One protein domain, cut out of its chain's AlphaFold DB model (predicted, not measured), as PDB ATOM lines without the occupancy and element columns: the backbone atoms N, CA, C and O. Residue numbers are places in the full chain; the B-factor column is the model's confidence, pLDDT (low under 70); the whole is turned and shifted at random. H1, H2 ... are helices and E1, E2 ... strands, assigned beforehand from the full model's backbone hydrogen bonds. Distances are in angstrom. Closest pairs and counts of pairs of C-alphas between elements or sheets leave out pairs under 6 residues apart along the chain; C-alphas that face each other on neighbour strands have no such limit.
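AT A GLANCE: This is residues 2 to 126 of the 413 residues of an uncharacterized protein of Vibrio tubiashii (UniProt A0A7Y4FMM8). A small head, a three-stranded sheet with the helix H3 slantwise over one face, is joined to a long helical arm, H2, which makes much of the longest axis. The short helix H1 and residues 2 to 14 lie toward the arm's side, away from the sheet, while H4 packs on the end of H2 nearest the head. The printed part has 125 residues, with four named helices and then three named strands, H1 H2 H3 H4 E1 E2 E3. The sheet, in the order E1 - E2 - E3, is antiparallel, and the class is mixed, helices and strands. The whole is only just loose, close to compact, with a radius of gyration of the C-alphas of 16.9 A and spans of 49 by 33 by 24 A.

HOW THE PARTS SIT: Go from residue 2 to H1, residues 15 to 20, and H2, residues 26 to 47; these two are near each other, with 7 pairs of C-alphas within 10 A. H2 has a kink of 30 degrees near residue 41. H3, residues 49 to 57, and H2 meet only through their link. H4, residues 76 to 82, touches H2 at residues 46 to 47 alone; their closest C-alphas are those of Val 46 and Ala 82, 5.8 A apart, and the tilt of 68 degrees is steep, only just. Next look at E1, residues 90 to 96, E2, residues 99 to 105, and E3, residues 121 to 125, a meander, each strand the antiparallel neighbour of the one before. In the hairpin E1 and E2, N 92 and O 103 are within hydrogen-bond range at 2.9 A; in the hairpin E2 and E3, N 102 and O 123 are at 2.8 A. H3 is on this sheet at a height of 8.0 A, slantwise to the strands, 49 degrees from E2 on the local plane; its closest C-alphas with E2 are those of Leu 51 and Ala 102, 5.3 A apart. Residues 66 to 67 pair antiparallel with residues 90 to 91 of E1. Every O i to N i+4 pair is within hydrogen-bond range in H1, H3 and H4, and 15 of 18 in H2.

IN THESE COORDINATES: Find C-alpha 15 at (197.375, 210.230, 168.364), where H1 begins; it is 8.7 A long. H2 starts at C-alpha 26, (191.474, 191.766, 161.169), and runs 30.4 A. H3 covers 12.0 A and H4 9.7 A. E1 spans 19.9 A, E2 18.7 A and E3 14.1 A, ending at C-alpha 125, (206.890, 200.387, 189.493).

THE WHOLE: The C-alphas farthest apart are those of Tyr 27 and Thr 110, at 51.2 A. The printed part has no cut. The links H3 to H4 and E2 to E3 are long. Look for pLDDT under 70 at residues 2 to 23 and 69 to 74; the mean of the printed part is 76.9.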
ATOM      1  N   LYS A   2     219.907 191.625 158.716       21.80
ATOM      2  CA  LYS A   2     220.391 192.958 159.140       21.80
ATOM      3  C   LYS A   2     219.731 193.549 160.400       21.80
ATOM      4  O   LYS A   2     218.518 193.709 160.438       21.80
ATOM      5  N   ARG A   3     220.567 193.940 161.377       22.56
ATOM      6  CA  ARG A   3     220.204 194.795 162.522       22.56
ATOM      7  C   ARG A   3     219.543 196.069 161.983       22.56
ATOM      8  O   ARG A   3     220.228 196.951 161.472       22.56
ATOM      9  N   LEU A   4     218.215 196.127 162.036       22.52
ATOM     10  CA  LEU A   4     217.462 197.361 161.854       22.52
ATOM     11  C   LEU A   4     217.850 198.279 163.006       22.52
ATOM     12  O   LEU A   4     217.664 197.912 164.160       22.52
ATOM     13  N   ASN A   5     218.435 199.429 162.686       23.17
ATOM     14  CA  ASN A   5     218.718 200.487 163.643       23.17
ATOM     15  C   ASN A   5     217.350 201.076 164.063       23.17
ATOM     16  O   ASN A   5     216.746 201.789 163.258       23.17
ATOM     17  N   PRO A   6     216.787 200.738 165.241       30.94
ATOM     18  CA  PRO A   6     215.367 200.971 165.535       30.94
ATOM     19  C   PRO A   6     215.057 202.422 165.935       30.94
ATOM     20  O   PRO A   6     213.914 202.765 166.209       30.94
ATOM     21  N   ILE A   7     216.071 203.286 165.956       35.59
ATOM     22  CA  ILE A   7     216.017 204.605 166.587       35.59
ATOM     23  C   ILE A   7     215.407 205.693 165.677       35.59
ATOM     24  O   ILE A   7     214.919 206.708 166.164       35.59
ATOM     25  N   PHE A   8     215.366 205.495 164.354       30.02
ATOM     26  CA  PHE A   8     215.004 206.570 163.415       30.02
ATOM     27  C   PHE A   8     213.507 206.686 163.051       30.02
ATOM     28  O   PHE A   8     213.152 207.577 162.286       30.02
ATOM     29  N   ILE A   9     212.613 205.852 163.603       36.25
ATOM     30  CA  ILE A   9     211.160 205.879 163.302       36.25
ATOM     31  C   ILE A   9     210.339 206.149 164.580       36.25
ATOM     32  O   ILE A   9     209.468 205.361 164.940       36.25
ATOM     33  N   LEU A  10     210.651 207.230 165.303       37.28
ATOM     34  CA  LEU A  10     210.017 207.562 166.596       37.28
ATOM     35  C   LEU A  10     209.115 208.813 166.576       37.28
ATOM     36  O   LEU A  10     208.644 209.224 167.626       37.28
ATOM     37  N   LEU A  11     208.871 209.446 165.422       37.16
ATOM     38  CA  LEU A  11     208.304 210.808 165.386       37.16
ATOM     39  C   LEU A  11     207.098 210.975 164.456       37.16
ATOM     40  O   LEU A  11     207.038 211.907 163.660       37.16
ATOM     41  N   THR A  12     206.109 210.094 164.572       36.09
ATOM     42  CA  THR A  12     204.728 210.470 164.233       36.09
ATOM     43  C   THR A  12     203.980 210.703 165.542       36.09
ATOM     44  O   THR A  12     204.031 209.808 166.387       36.09
ATOM     45  N   PRO A  13     203.307 211.853 165.750       36.88
ATOM     46  CA  PRO A  13     202.500 212.070 166.949       36.88
ATOM     47  C   PRO A  13     201.479 210.933 167.082       36.88
ATOM     48  O   PRO A  13     200.675 210.688 166.185       36.88
ATOM     49  N   TYR A  14     201.574 210.185 168.181       46.47
ATOM     50  CA  TYR A  14     200.967 208.860 168.352       46.47
ATOM     51  C   TYR A  14     199.433 208.852 168.398       46.47
ATOM     52  O   TYR A  14     198.841 207.805 168.137       46.47
ATOM     53  N   PHE A  15     198.804 210.011 168.619       39.72
ATOM     54  CA  PHE A  15     197.375 210.230 168.364       39.72
ATOM     55  C   PHE A  15     196.973 209.721 166.977       39.72
ATOM     56  O   PHE A  15     196.057 208.911 166.855       39.72
ATOM     57  N   ALA A  16     197.769 210.058 165.957       42.19
ATOM     58  CA  ALA A  16     197.543 209.593 164.598       42.19
ATOM     59  C   ALA A  16     197.669 208.065 164.482       42.19
ATOM     60  O   ALA A  16     196.987 207.454 163.674       42.19
ATOM     61  N   GLN A  17     198.512 207.398 165.279       46.75
ATOM     62  CA  GLN A  17     198.717 205.952 165.154       46.75
ATOM     63  C   GLN A  17     197.584 205.130 165.790       46.75
ATOM     64  O   GLN A  17     197.223 204.089 165.237       46.75
ATOM     65  N   ALA A  18     197.007 205.593 166.904       45.47
ATOM     66  CA  ALA A  18     195.833 204.972 167.521       45.47
ATOM     67  C   ALA A  18     194.569 205.148 166.661       45.47
ATOM     68  O   ALA A  18     193.775 204.215 166.557       45.47
ATOM     69  N   GLU A  19     194.417 206.297 165.995       48.88
ATOM     70  CA  GLU A  19     193.359 206.539 165.001       48.88
ATOM     71  C   GLU A  19     193.550 205.683 163.739       48.88
ATOM     72  O   GLU A  19     192.611 205.047 163.267       48.88
ATOM     73  N   VAL A  20     194.785 205.558 163.238       51.53
ATOM     74  CA  VAL A  20     195.115 204.710 162.078       51.53
ATOM     75  C   VAL A  20     194.756 203.234 162.301       51.53
ATOM     76  O   VAL A  20     194.395 202.546 161.348       51.53
ATOM     77  N   LEU A  21     194.858 202.712 163.529       55.97
ATOM     78  CA  LEU A  21     194.516 201.312 163.830       55.97
ATOM     79  C   LEU A  21     193.016 201.005 163.709       55.97
ATOM     80  O   LEU A  21     192.650 199.832 163.671       55.97
ATOM     81  N   GLN A  22     192.152 202.019 163.668       56.72
ATOM     82  CA  GLN A  22     190.696 201.834 163.696       56.72
ATOM     83  C   GLN A  22     190.112 201.452 162.343       56.72
ATOM     84  O   GLN A  22     189.072 200.806 162.279       56.72
ATOM     85  N   ASN A  23     190.794 201.831 161.270       58.56
ATOM     86  CA  ASN A  23     190.305 201.634 159.912       58.56
ATOM     87  C   ASN A  23     190.946 200.422 159.218       58.56
ATOM     88  O   ASN A  23     190.462 199.946 158.192       58.56
ATOM     89  N   ILE A  24     191.992 199.864 159.831       73.81
ATOM     90  CA  ILE A  24     192.564 198.573 159.464       73.81
ATOM     91  C   ILE A  24     191.745 197.470 160.141       73.81
ATOM     92  O   ILE A  24     191.398 197.578 161.314       73.81
ATOM     93  N   GLN A  25     191.480 196.380 159.429       79.81
ATOM     94  CA  GLN A  25     190.654 195.271 159.901       79.81
ATOM     95  C   GLN A  25     191.473 193.987 160.077       79.81
ATOM     96  O   GLN A  25     192.493 193.767 159.406       79.81
ATOM     97  N   GLY A  26     191.023 193.145 161.010       86.62
ATOM     98  CA  GLY A  26     191.474 191.766 161.169       86.62
ATOM     99  C   GLY A  26     192.992 191.623 161.267       86.62
ATOM    100  O   GLY A  26     193.645 192.247 162.112       86.62
ATOM    101  N   TYR A  27     193.577 190.791 160.398       90.25
ATOM    102  CA  TYR A  27     195.008 190.456 160.452       90.25
ATOM    103  C   TYR A  27     195.940 191.672 160.413       90.25
ATOM    104  O   TYR A  27     196.929 191.738 161.149       90.25
ATOM    105  N   TYR A  28     195.633 192.659 159.577       89.06
ATOM    106  CA  TYR A  28     196.500 193.820 159.406       89.06
ATOM    107  C   TYR A  28     196.486 194.738 160.635       89.06
ATOM    108  O   TYR A  28     197.519 195.339 160.954       89.06
ATOM    109  N   LYS A  29     195.356 194.798 161.356       87.56
ATOM    110  CA  LYS A  29     195.243 195.493 162.646       87.56
ATOM    111  C   LYS A  29     196.100 194.778 163.682       87.56
ATOM    112  O   LYS A  29     196.997 195.397 164.240       87.56
ATOM    113  N   THR A  30     195.947 193.456 163.811       89.56
ATOM    114  CA  THR A  30     196.769 192.613 164.699       89.56
ATOM    115  C   THR A  30     198.269 192.824 164.468       89.56
ATOM    116  O   THR A  30     199.018 193.070 165.413       89.56
ATOM    117  N   LYS A  31     198.728 192.788 163.209       88.88
ATOM    118  CA  LYS A  31     200.142 193.012 162.875       88.88
ATOM    119  C   LYS A  31     200.612 194.414 163.264       88.88
ATOM    120  O   LYS A  31     201.674 194.562 163.869       88.88
ATOM    121  N   SER A  32     199.824 195.433 162.926       84.94
ATOM    122  CA  SER A  32     200.155 196.829 163.237       84.94
ATOM    123  C   SER A  32     200.301 197.055 164.743       84.94
ATOM    124  O   SER A  32     201.145 197.843 165.164       84.94
ATOM    125  N   SER A  33     199.540 196.324 165.551       86.38
ATOM    126  CA  SER A  33     199.596 196.377 167.011       86.38
ATOM    127  C   SER A  33     200.836 195.709 167.590       86.38
ATOM    128  O   SER A  33     201.464 196.272 168.481       86.38
ATOM    129  N   ILE A  34     201.260 194.564 167.046       86.81
ATOM    130  CA  ILE A  34     202.540 193.937 167.417       86.81
ATOM    131  C   ILE A  34     203.702 194.894 167.106       86.81
ATOM    132  O   ILE A  34     204.574 195.123 167.948       86.81
ATOM    133  N   GLU A  35     203.702 195.497 165.913       84.38
ATOM    134  CA  GLU A  35     204.718 196.478 165.512       84.38
ATOM    135  C   GLU A  35     204.706 197.726 166.410       84.38
ATOM    136  O   GLU A  35     205.768 198.216 166.804       84.38
ATOM    137  N   TYR A  36     203.517 198.240 166.738       80.69
ATOM    138  CA  TYR A  36     203.331 199.366 167.653       80.69
ATOM    139  C   TYR A  36     203.935 199.070 169.024       80.69
ATOM    140  O   TYR A  36     204.763 199.838 169.508       80.69
ATOM    141  N   THR A  37     203.599 197.919 169.599       75.44
ATOM    142  CA  THR A  37     204.084 197.475 170.905       75.44
ATOM    143  C   THR A  37     205.613 197.409 170.961       75.44
ATOM    144  O   THR A  37     206.229 197.929 171.892       75.44
ATOM    145  N   GLY A  38     206.251 196.841 169.930       76.25
ATOM    146  CA  GLY A  38     207.713 196.800 169.842       76.25
ATOM    147  C   GLY A  38     208.353 198.193 169.803       76.25
ATOM    148  O   GLY A  38     209.376 198.425 170.448       76.25
ATOM    149  N   LYS A  39     207.736 199.145 169.092       79.62
ATOM    150  CA  LYS A  39     208.197 200.542 169.048       79.62
ATOM    151  C   LYS A  39     207.978 201.261 170.380       79.62
ATOM    152  O   LYS A  39     208.876 201.975 170.824       79.62
ATOM    153  N   LYS A  40     206.838 201.041 171.039       76.88
ATOM    154  CA  LYS A  40     206.511 201.654 172.335       76.88
ATOM    155  C   LYS A  40     207.465 201.260 173.449       76.88
ATOM    156  O   LYS A  40     207.912 202.128 174.190       76.88
ATOM    157  N   LEU A  41     207.901 200.002 173.490       76.75
ATOM    158  CA  LEU A  41     208.960 199.575 174.412       76.75
ATOM    159  C   LEU A  41     210.234 200.416 174.298       76.75
ATOM    160  O   LEU A  41     210.880 200.713 175.302       76.75
ATOM    161  N   VAL A  42     210.636 200.753 173.072       77.00
ATOM    162  CA  VAL A  42     211.842 201.547 172.822       77.00
ATOM    163  C   VAL A  42     211.594 203.016 173.151       77.00
ATOM    164  O   VAL A  42     212.449 203.639 173.773       77.00
ATOM    165  N   GLN A  43     210.425 203.549 172.788       79.81
ATOM    166  CA  GLN A  43     210.043 204.920 173.114       79.81
ATOM    167  C   GLN A  43     210.022 205.155 174.625       79.81
ATOM    168  O   GLN A  43     210.678 206.082 175.091       79.81
ATOM    169  N   ASN A  44     209.340 204.303 175.395       84.56
ATOM    170  CA  ASN A  44     209.154 204.518 176.833       84.56
ATOM    171  C   ASN A  44     210.483 204.517 177.595       84.56
ATOM    172  O   ASN A  44     210.631 205.256 178.563       84.56
ATOM    173  N   LYS A  45     211.490 203.771 177.117       80.62
ATOM    174  CA  LYS A  45     212.853 203.815 177.675       80.62
ATOM    175  C   LYS A  45     213.501 205.196 177.593       80.62
ATOM    176  O   LYS A  45     214.338 205.504 178.431       80.62
ATOM    177  N   VAL A  46     213.158 205.987 176.579       82.81
ATOM    178  CA  VAL A  46     213.689 207.342 176.392       82.81
ATOM    179  C   VAL A  46     212.745 208.369 177.008       82.81
ATOM    180  O   VAL A  46     213.172 209.216 177.784       82.81
ATOM    181  N   GLU A  47     211.450 208.279 176.717       86.31
ATOM    182  CA  GLU A  47     210.458 209.260 177.158       86.31
ATOM    183  C   GLU A  47     210.285 209.299 178.686       86.31
ATOM    184  O   GLU A  47     210.010 210.356 179.241       86.31
ATOM    185  N   TYR A  48     210.500 208.184 179.388       90.44
ATOM    186  CA  TYR A  48     210.341 208.111 180.846       90.44
ATOM    187  C   TYR A  48     211.673 207.966 181.582       90.44
ATOM    188  O   TYR A  48     211.698 207.590 182.751       90.44
ATOM    189  N   ILE A  49     212.798 208.258 180.924       86.50
ATOM    190  CA  ILE A  49     214.129 207.958 181.464       86.50
ATOM    191  C   ILE A  49     214.419 208.663 182.797       86.50
ATOM    192  O   ILE A  49     214.998 208.067 183.705       86.50
ATOM    193  N   HIS A  50     213.965 209.908 182.952       86.75
ATOM    194  CA  HIS A  50     214.143 210.682 184.177       86.75
ATOM    195  C   HIS A  50     213.225 210.177 185.308       86.75
ATOM    196  O   HIS A  50     213.643 210.132 186.467       86.75
ATOM    197  N   LEU A  51     212.016 209.705 184.978       93.06
ATOM    198  CA  LEU A  51     211.100 209.077 185.935       93.06
ATOM    199  C   LEU A  51     211.605 207.701 186.380       93.06
ATOM    200  O   LEU A  51     211.579 207.393 187.569       93.06
ATOM    201  N   ASP A  52     212.146 206.900 185.463       91.44
ATOM    202  CA  ASP A  52     212.797 205.626 185.782       91.44
ATOM    203  C   ASP A  52     214.024 205.838 186.686       91.44
ATOM    204  O   ASP A  52     214.206 205.129 187.680       91.44
ATOM    205  N   ASN A  53     214.834 206.866 186.404       88.94
ATOM    206  CA  ASN A  53     215.943 207.270 187.266       88.94
ATOM    207  C   ASN A  53     215.463 207.649 188.678       88.94
ATOM    208  O   ASN A  53     216.026 207.173 189.664       88.94
ATOM    209  N   ALA A  54     214.391 208.437 188.792       91.94
ATOM    210  CA  ALA A  54     213.800 208.811 190.076       91.94
ATOM    211  C   ALA A  54     213.265 207.589 190.848       91.94
ATOM    212  O   ALA A  54     213.527 207.435 192.045       91.94
ATOM    213  N   ILE A  55     212.594 206.656 190.162       93.31
ATOM    214  CA  ILE A  55     212.148 205.383 190.747       93.31
ATOM    215  C   ILE A  55     213.335 204.580 191.291       93.31
ATOM    216  O   ILE A  55     213.215 203.958 192.349       93.31
ATOM    217  N   LYS A  56     214.486 204.579 190.617       90.81
ATOM    218  CA  LYS A  56     215.664 203.812 191.053       90.81
ATOM    219  C   LYS A  56     216.429 204.485 192.187       90.81
ATOM    220  O   LYS A  56     216.796 203.806 193.142       90.81
ATOM    221  N   ASN A  57     216.637 205.795 192.095       90.19
ATOM    222  CA  ASN A  57     217.685 206.472 192.858       90.19
ATOM    223  C   ASN A  57     217.170 207.431 193.934       90.19
ATOM    224  O   ASN A  57     217.912 207.745 194.861       90.19
ATOM    225  N   TYR A  58     215.929 207.912 193.844       90.50
ATOM    226  CA  TYR A  58     215.410 208.896 194.801       90.50
ATOM    227  C   TYR A  58     214.679 208.220 195.967       90.50
ATOM    228  O   TYR A  58     214.291 207.051 195.853       90.50
ATOM    229  N   PRO A  59     214.466 208.920 197.099       90.25
ATOM    230  CA  PRO A  59     213.654 208.407 198.195       90.25
ATOM    231  C   PRO A  59     212.260 207.965 197.740       90.25
ATOM    232  O   PRO A  59     211.747 208.383 196.703       90.25
ATOM    233  N   THR A  60     211.630 207.106 198.532       87.06
ATOM    234  CA  THR A  60     210.280 206.581 198.282       87.06
ATOM    235  C   THR A  60     209.213 207.678 198.232       87.06
ATOM    236  O   THR A  60     208.220 207.537 197.527       87.06
ATOM    237  N   SER A  61     209.436 208.774 198.958       90.88
ATOM    238  CA  SER A  61     208.622 209.982 198.909       90.88
ATOM    239  C   SER A  61     209.523 211.206 199.031       90.88
ATOM    240  O   SER A  61     210.392 211.247 199.907       90.88
ATOM    241  N   THR A  62     209.337 212.182 198.150       91.44
ATOM    242  CA  THR A  62     210.025 213.477 198.195       91.44
ATOM    243  C   THR A  62     209.047 214.559 198.621       91.44
ATOM    244  O   THR A  62     207.962 214.662 198.058       91.44
ATOM    245  N   THR A  63     209.430 215.403 199.580       90.19
ATOM    246  CA  THR A  63     208.579 216.524 200.016       90.19
ATOM    247  C   THR A  63     208.580 217.672 199.008       90.19
ATOM    248  O   THR A  63     207.544 218.300 198.809       90.19
ATOM    249  N   ILE A  64     209.722 217.926 198.364       91.81
ATOM    250  CA  ILE A  64     209.940 218.980 197.361       91.81
ATOM    251  C   ILE A  64     210.424 218.366 196.039       91.81
ATOM    252  O   ILE A  64     211.037 217.292 196.085       91.81
ATOM    253  N   PRO A  65     210.176 219.016 194.886       92.50
ATOM    254  CA  PRO A  65     210.670 218.540 193.601       92.50
ATOM    255  C   PRO A  65     212.193 218.423 193.589       92.50
ATOM    256  O   PRO A  65     212.910 219.274 194.115       92.50
ATOM    257  N   VAL A  66     212.693 217.363 192.963       91.00
ATOM    258  CA  VAL A  66     214.121 217.146 192.739       91.00
ATOM    259  C   VAL A  66     214.420 217.486 191.289       91.00
ATOM    260  O   VAL A  66     213.886 216.845 190.385       91.00
ATOM    261  N   VAL A  67     215.273 218.486 191.070       87.94
ATOM    262  CA  VAL A  67     215.698 218.891 189.724       87.94
ATOM    263  C   VAL A  67     216.340 217.700 189.017       87.94
ATOM    264  O   VAL A  67     217.177 216.989 189.587       87.94
ATOM    265  N   VAL A  68     215.922 217.453 187.779       78.88
ATOM    266  CA  VAL A  68     216.494 216.388 186.958       78.88
ATOM    267  C   VAL A  68     217.923 216.799 186.601       78.88
ATOM    268  O   VAL A  68     218.148 217.856 186.018       78.88
ATOM    269  N   SER A  69     218.906 215.985 186.995       66.12
ATOM    270  CA  SER A  69     220.301 216.222 186.602       66.12
ATOM    271  C   SER A  69     220.450 216.150 185.081       66.12
ATOM    272  O   SER A  69     219.718 215.420 184.413       66.12
ATOM    273  N   ASP A  70     221.388 216.936 184.552       61.97
ATOM    274  CA  ASP A  70     221.609 217.102 183.119       61.97
ATOM    275  C   ASP A  70     221.678 215.743 182.391       61.97
ATOM    276  O   ASP A  70     222.444 214.834 182.742       61.97
ATOM    277  N   LEU A  71     220.843 215.610 181.355       61.97
ATOM    278  CA  LEU A  71     220.756 214.422 180.504       61.97
ATOM    279  C   LEU A  71     222.074 214.158 179.752       61.97
ATOM    280  O   LEU A  71     222.222 213.097 179.143       61.97
ATOM    281  N   SER A  72     223.044 215.079 179.822       62.38
ATOM    282  CA  SER A  72     224.406 214.937 179.296       62.38
ATOM    283  C   SER A  72     225.181 213.725 179.832       62.38
ATOM    284  O   SER A  72     226.158 213.305 179.214       62.38
ATOM    285  N   SER A  73     224.739 213.121 180.940       66.38
ATOM    286  CA  SER A  73     225.300 211.870 181.474       66.38
ATOM    287  C   SER A  73     224.877 210.600 180.712       66.38
ATOM    288  O   SER A  73     225.494 209.546 180.887       66.38
ATOM    289  N   TYR A  74     223.854 210.673 179.852       69.81
ATOM    290  CA  TYR A  74     223.407 209.553 179.019       69.81
ATOM    291  C   TYR A  74     224.178 209.481 177.689       69.81
ATOM    292  O   TYR A  74     224.648 210.503 177.189       69.81
ATOM    293  N   PRO A  75     224.276 208.290 177.059       77.81
ATOM    294  CA  PRO A  75     224.831 208.144 175.713       77.81
ATOM    295  C   PRO A  75     224.249 209.165 174.727       77.81
ATOM    296  O   PRO A  75     223.046 209.444 174.758       77.81
ATOM    297  N   THR A  76     225.085 209.695 173.828       76.00
ATOM    298  CA  THR A  76     224.716 210.782 172.908       76.00
ATOM    299  C   THR A  76     223.456 210.456 172.103       76.00
ATOM    300  O   THR A  76     222.592 211.315 171.938       76.00
ATOM    301  N   GLU A  77     223.280 209.204 171.680       74.44
ATOM    302  CA  GLU A  77     222.087 208.760 170.959       74.44
ATOM    303  C   GLU A  77     220.812 208.917 171.798       74.44
ATOM    304  O   GLU A  77     219.801 209.399 171.287       74.44
ATOM    305  N   ILE A  78     220.862 208.573 173.088       71.25
ATOM    306  CA  ILE A  78     219.734 208.714 174.015       71.25
ATOM    307  C   ILE A  78     219.472 210.190 174.291       71.25
ATOM    308  O   ILE A  78     218.328 210.619 174.182       71.25
ATOM    309  N   SER A  79     220.514 210.979 174.564       71.19
ATOM    310  CA  SER A  79     220.367 212.420 174.823       71.19
ATOM    311  C   SER A  79     219.738 213.168 173.632       71.19
ATOM    312  O   SER A  79     218.841 213.985 173.824       71.19
ATOM    313  N   SER A  80     220.108 212.810 172.394       74.50
ATOM    314  CA  SER A  80     219.561 213.399 171.159       74.50
ATOM    315  C   SER A  80     218.100 213.030 170.873       74.50
ATOM    316  O   SER A  80     217.409 213.713 170.115       74.50
ATOM    317  N   LEU A  81     217.630 211.910 171.429       72.25
ATOM    318  CA  LEU A  81     216.229 211.502 171.352       72.25
ATOM    319  C   LEU A  81     215.431 212.107 172.494       72.25
ATOM    320  O   LEU A  81     214.317 212.560 172.268       72.25
ATOM    321  N   ALA A  82     216.008 212.126 173.695       72.19
ATOM    322  CA  ALA A  82     215.411 212.718 174.876       72.19
ATOM    323  C   ALA A  82     215.091 214.197 174.624       72.19
ATOM    324  O   ALA A  82     213.974 214.626 174.880       72.19
ATOM    325  N   SER A  83     215.990 214.941 173.970       71.12
ATOM    326  CA  SER A  83     215.763 216.346 173.595       71.12
ATOM    327  C   SER A  83     214.582 216.589 172.638       71.12
ATOM    328  O   SER A  83     214.302 217.734 172.300       71.12
ATOM    329  N   LYS A  84     213.933 215.535 172.124       75.56
ATOM    330  CA  LYS A  84     212.736 215.630 171.271       75.56
ATOM    331  C   LYS A  84     211.435 215.527 172.063       75.56
ATOM    332  O   LYS A  84     210.372 215.710 171.476       75.56
ATOM    333  N   PHE A  85     211.511 215.194 173.347       75.12
ATOM    334  CA  PHE A  85     210.368 215.140 174.241       75.12
ATOM    335  C   PHE A  85     210.366 216.377 175.132       75.12
ATOM    336  O   PHE A  85     211.419 216.867 175.537       75.12
ATOM    337  N   ASP A  86     209.168 216.867 175.418       74.19
ATOM    338  CA  ASP A  86     208.970 217.943 176.378       74.19
ATOM    339  C   ASP A  86     208.977 217.329 177.784       74.19
ATOM    340  O   ASP A  86     208.166 216.443 178.077       74.19
ATOM    341  N   TYR A  87     209.946 217.736 178.603       77.75
ATOM    342  CA  TYR A  87     210.113 217.278 179.979       77.75
ATOM    343  C   TYR A  87     210.008 218.468 180.917       77.75
ATOM    344  O   TYR A  87     210.567 219.531 180.637       77.75
ATOM    345  N   LYS A  88     209.384 218.263 182.078       85.62
ATOM    346  CA  LYS A  88     209.542 219.217 183.178       85.62
ATOM    347  C   LYS A  88     210.947 219.111 183.777       85.62
ATOM    348  O   LYS A  88     211.612 218.078 183.696       85.62
ATOM    349  N   ASP A  89     211.402 220.205 184.370       86.19
ATOM    350  CA  ASP A  89     212.758 220.357 184.900       86.19
ATOM    351  C   ASP A  89     212.973 219.657 186.252       86.19
ATOM    352  O   ASP A  89     214.114 219.489 186.697       86.19
ATOM    353  N   ALA A  90     211.900 219.195 186.898       91.00
ATOM    354  CA  ALA A  90     211.957 218.464 188.149       91.00
ATOM    355  C   ALA A  90     211.039 217.235 188.173       91.00
ATOM    356  O   ALA A  90     210.145 217.031 187.349       91.00
ATOM    357  N   VAL A  91     211.278 216.384 189.167       93.81
ATOM    358  CA  VAL A  91     210.475 215.192 189.439       93.81
ATOM    359  C   VAL A  91     210.130 215.089 190.908       93.81
ATOM    360  O   VAL A  91     210.888 215.506 191.785       93.81
ATOM    361  N   CYS A  92     209.007 214.444 191.173       95.31
ATOM    362  CA  CYS A  92     208.582 214.052 192.502       95.31
ATOM    363  C   CYS A  92     208.437 212.534 192.570       95.31
ATOM    364  O   CYS A  92     208.071 211.894 191.583       95.31
ATOM    365  N   THR A  93     208.684 211.953 193.743       95.81
ATOM    366  CA  THR A  93     208.388 210.548 194.027       95.81
ATOM    367  C   THR A  93     207.385 210.411 195.164       95.81
ATOM    368  O   THR A  93     207.316 211.241 196.072       95.81
ATOM    369  N   THR A  94     206.587 209.349 195.111       95.44
ATOM    370  CA  THR A  94     205.660 208.952 196.174       95.44
ATOM    371  C   THR A  94     205.452 207.437 196.162       95.44
ATOM    372  O   THR A  94     205.992 206.714 195.319       95.44
ATOM    373  N   THR A  95     204.663 206.929 197.104       93.94
ATOM    374  CA  THR A  95     204.209 205.539 197.117       93.94
ATOM    375  C   THR A  95     202.725 205.465 197.387       93.94
ATOM    376  O   THR A  95     202.225 206.079 198.325       93.94
ATOM    377  N   ILE A  96     202.042 204.691 196.552       89.50
ATOM    378  CA  ILE A  96     200.607 204.425 196.635       89.50
ATOM    379  C   ILE A  96     200.440 202.923 196.422       89.50
ATOM    380  O   ILE A  96     201.034 202.363 195.502       89.50
ATOM    381  N   ASP A  97     199.705 202.260 197.314       88.50
ATOM    382  CA  ASP A  97     199.399 200.822 197.241       88.50
ATOM    383  C   ASP A  97     200.628 199.917 197.021       88.50
ATOM    384  O   ASP A  97     200.593 198.923 196.296       88.50
ATOM    385  N   GLY A  98     201.758 200.280 197.637       88.62
ATOM    386  CA  GLY A  98     203.023 199.545 197.525       88.62
ATOM    387  C   GLY A  98     203.763 199.719 196.191       88.62
ATOM    388  O   GLY A  98     204.849 199.161 196.031       88.62
ATOM    389  N   ALA A  99     203.226 200.500 195.251       94.00
ATOM    390  CA  ALA A  99     203.925 200.904 194.040       94.00
ATOM    391  C   ALA A  99     204.727 202.186 194.286       94.00
ATOM    392  O   ALA A  99     204.207 203.164 194.827       94.00
ATOM    393  N   LYS A 100     205.986 202.204 193.838       96.06
ATOM    394  CA  LYS A 100     206.790 203.430 193.814       96.06
ATOM    395  C   LYS A 100     206.458 204.210 192.554       96.06
ATOM    396  O   LYS A 100     206.560 203.665 191.456       96.06
ATOM    397  N   ILE A 101     206.084 205.470 192.716       96.00
ATOM    398  CA  ILE A 101     205.633 206.339 191.632       96.00
ATOM    399  C   ILE A 101     206.599 207.512 191.511       96.00
ATOM    400  O   ILE A 101     206.980 208.098 192.521       96.00
ATOM    401  N   ALA A 102     206.975 207.853 190.284       95.81
ATOM    402  CA  ALA A 102     207.633 209.103 189.936       95.81
ATOM    403  C   ALA A 102     206.762 209.880 188.946       95.81
ATOM    404  O   ALA A 102     206.161 209.283 188.055       95.81
ATOM    405  N   PHE A 103     206.697 211.198 189.084       95.19
ATOM    406  CA  PHE A 103     205.925 212.060 188.194       95.19
ATOM    407  C   PHE A 103     206.652 213.375 187.926       95.19
ATOM    408  O   PHE A 103     207.439 213.839 188.755       95.19
ATOM    409  N   GLU A 104     206.397 213.943 186.750       92.94
ATOM    410  CA  GLU A 104     206.962 215.229 186.343       92.94
ATOM    411  C   GLU A 104     206.383 216.373 187.184       92.94
ATOM    412  O   GLU A 104     205.177 216.435 187.442       92.94
ATOM    413  N   ALA A 105     207.250 217.299 187.587       92.00
ATOM    414  CA  ALA A 105     206.930 218.447 188.423       92.00
ATOM    415  C   ALA A 105     207.698 219.686 187.949       92.00
ATOM    416  O   ALA A 105     208.767 219.570 187.359       92.00
ATOM    417  N   ASP A 106     207.160 220.871 188.219       88.62
ATOM    418  CA  ASP A 106     207.886 222.127 188.013       88.62
ATOM    419  C   ASP A 106     208.806 222.381 189.218       88.62
ATOM    420  O   ASP A 106     208.382 222.208 190.368       88.62
ATOM    421  N   SER A 107     210.061 222.767 188.972       87.94
ATOM    422  CA  SER A 107     211.041 223.049 190.030       87.94
ATOM    423  C   SER A 107     210.614 224.172 190.981       87.94
ATOM    424  O   SER A 107     211.091 224.233 192.115       87.94
ATOM    425  N   THR A 108     209.686 225.032 190.558       88.81
ATOM    426  CA  THR A 108     209.133 226.121 191.373       88.81
ATOM    427  C   THR A 108     208.089 225.659 192.393       88.81
ATOM    428  O   THR A 108     207.720 226.434 193.281       88.81
ATOM    429  N   LEU A 109     207.609 224.409 192.312       88.88
ATOM    430  CA  LEU A 109     206.644 223.885 193.276       88.88
ATOM    431  C   LEU A 109     207.272 223.778 194.669       88.88
ATOM    432  O   LEU A 109     208.331 223.191 194.874       88.88
ATOM    433  N   THR A 110     206.556 224.286 195.669       89.00
ATOM    434  CA  THR A 110     206.989 224.244 197.074       89.00
ATOM    435  C   THR A 110     206.715 222.900 197.744       89.00
ATOM    436  O   THR A 110     207.198 222.655 198.851       89.00
ATOM    437  N   ARG A 111     205.942 222.023 197.090       91.69
ATOM    438  CA  ARG A 111     205.617 220.684 197.576       91.69
ATOM    439  C   ARG A 111     205.285 219.726 196.433       91.69
ATOM    440  O   ARG A 111     204.611 220.098 195.477       91.69
ATOM    441  N   CYS A 112     205.698 218.473 196.584       91.88
ATOM    442  CA  CYS A 112     205.223 217.365 195.767       91.88
ATOM    443  C   CYS A 112     203.839 216.902 196.238       91.88
ATOM    444  O   CYS A 112     203.700 216.359 197.336       91.88
ATOM    445  N   GLU A 113     202.822 217.071 195.396       88.88
ATOM    446  CA  GLU A 113     201.471 216.571 195.655       88.88
ATOM    447  C   GLU A 113     200.983 215.734 194.478       88.88
ATOM    448  O   GLU A 113     200.853 216.219 193.353       88.88
ATOM    449  N   PHE A 114     200.711 214.456 194.744       87.75
ATOM    450  CA  PHE A 114     200.209 213.549 193.726       87.75
ATOM    451  C   PHE A 114     198.705 213.765 193.536       87.75
ATOM    452  O   PHE A 114     197.896 213.247 194.305       87.75
ATOM    453  N   THR A 115     198.331 214.552 192.528       82.31
ATOM    454  CA  THR A 115     196.930 214.788 192.152       82.31
ATOM    455  C   THR A 115     196.775 214.709 190.638       82.31
ATOM    456  O   THR A 115     197.562 215.270 189.881       82.31
ATOM    457  N   LEU A 116     195.731 214.024 190.177       72.50
ATOM    458  CA  LEU A 116     195.506 213.767 188.748       72.50
ATOM    459  C   LEU A 116     195.234 215.041 187.945       72.50
ATOM    460  O   LEU A 116     195.426 215.063 186.733       72.50
ATOM    461  N   SER A 117     194.803 216.118 188.607       75.19
ATOM    462  CA  SER A 117     194.643 217.434 187.990       75.19
ATOM    463  C   SER A 117     195.981 218.097 187.651       75.19
ATOM    464  O   SER A 117     196.022 218.905 186.724       75.19
ATOM    465  N   ASN A 118     197.072 217.722 188.325       78.56
ATOM    466  CA  ASN A 118     198.358 218.419 188.240       78.56
ATOM    467  C   ASN A 118     199.471 217.563 187.613       78.56
ATOM    468  O   ASN A 118     200.587 218.050 187.428       78.56
ATOM    469  N   ILE A 119     199.181 216.302 187.284       86.88
ATOM    470  CA  ILE A 119     200.144 215.360 186.714       86.88
ATOM    471  C   ILE A 119     199.844 215.156 185.237       86.88
ATOM    472  O   ILE A 119     198.783 214.654 184.869       86.88
ATOM    473  N   ASP A 120     200.821 215.496 184.404       88.62
ATOM    474  CA  ASP A 120     200.756 215.266 182.960       88.62
ATOM    475  C   ASP A 120     201.472 213.976 182.553       88.62
ATOM    476  O   ASP A 120     201.094 213.335 181.576       88.62
ATOM    477  N   LYS A 121     202.484 213.560 183.321       92.25
ATOM    478  CA  LYS A 121     203.266 212.355 183.054       92.25
ATOM    479  C   LYS A 121     203.738 211.704 184.350       92.25
ATOM    480  O   LYS A 121     204.259 212.374 185.243       92.25
ATOM    481  N   ALA A 122     203.559 210.390 184.445       94.31
ATOM    482  CA  ALA A 122     204.001 209.601 185.588       94.31
ATOM    483  C   ALA A 122     204.441 208.194 185.183       94.31
ATOM    484  O   ALA A 122     203.989 207.632 184.188       94.31
ATOM    485  N   MET A 123     205.308 207.608 185.995       95.25
ATOM    486  CA  MET A 123     205.732 206.222 185.905       95.25
ATOM    487  C   MET A 123     205.558 205.571 187.270       95.25
ATOM    488  O   MET A 123     205.899 206.161 188.293       95.25
ATOM    489  N   ALA A 124     205.069 204.340 187.296       95.62
ATOM    490  CA  ALA A 124     204.992 203.539 188.504       95.62
ATOM    491  C   ALA A 124     205.723 202.213 188.313       95.62
ATOM    492  O   ALA A 124     205.657 201.597 187.250       95.62
ATOM    493  N   LYS A 125     206.374 201.747 189.376       96.50
ATOM    494  CA  LYS A 125     206.890 200.387 189.493       96.50
ATOM    495  C   LYS A 125     206.150 199.678 190.618       96.50
ATOM    496  O   LYS A 125     206.276 200.052 191.785       96.50
ATOM    497  N   LYS A 126     205.378 198.660 190.248       95.38
ATOM    498  CA  LYS A 126     204.650 197.793 191.177       95.38
ATOM    499  C   LYS A 126     205.608 196.823 191.878       95.38
ATOM    500  O   LYS A 126     206.743 196.613 191.441       95.38
TER     501      LYS A 126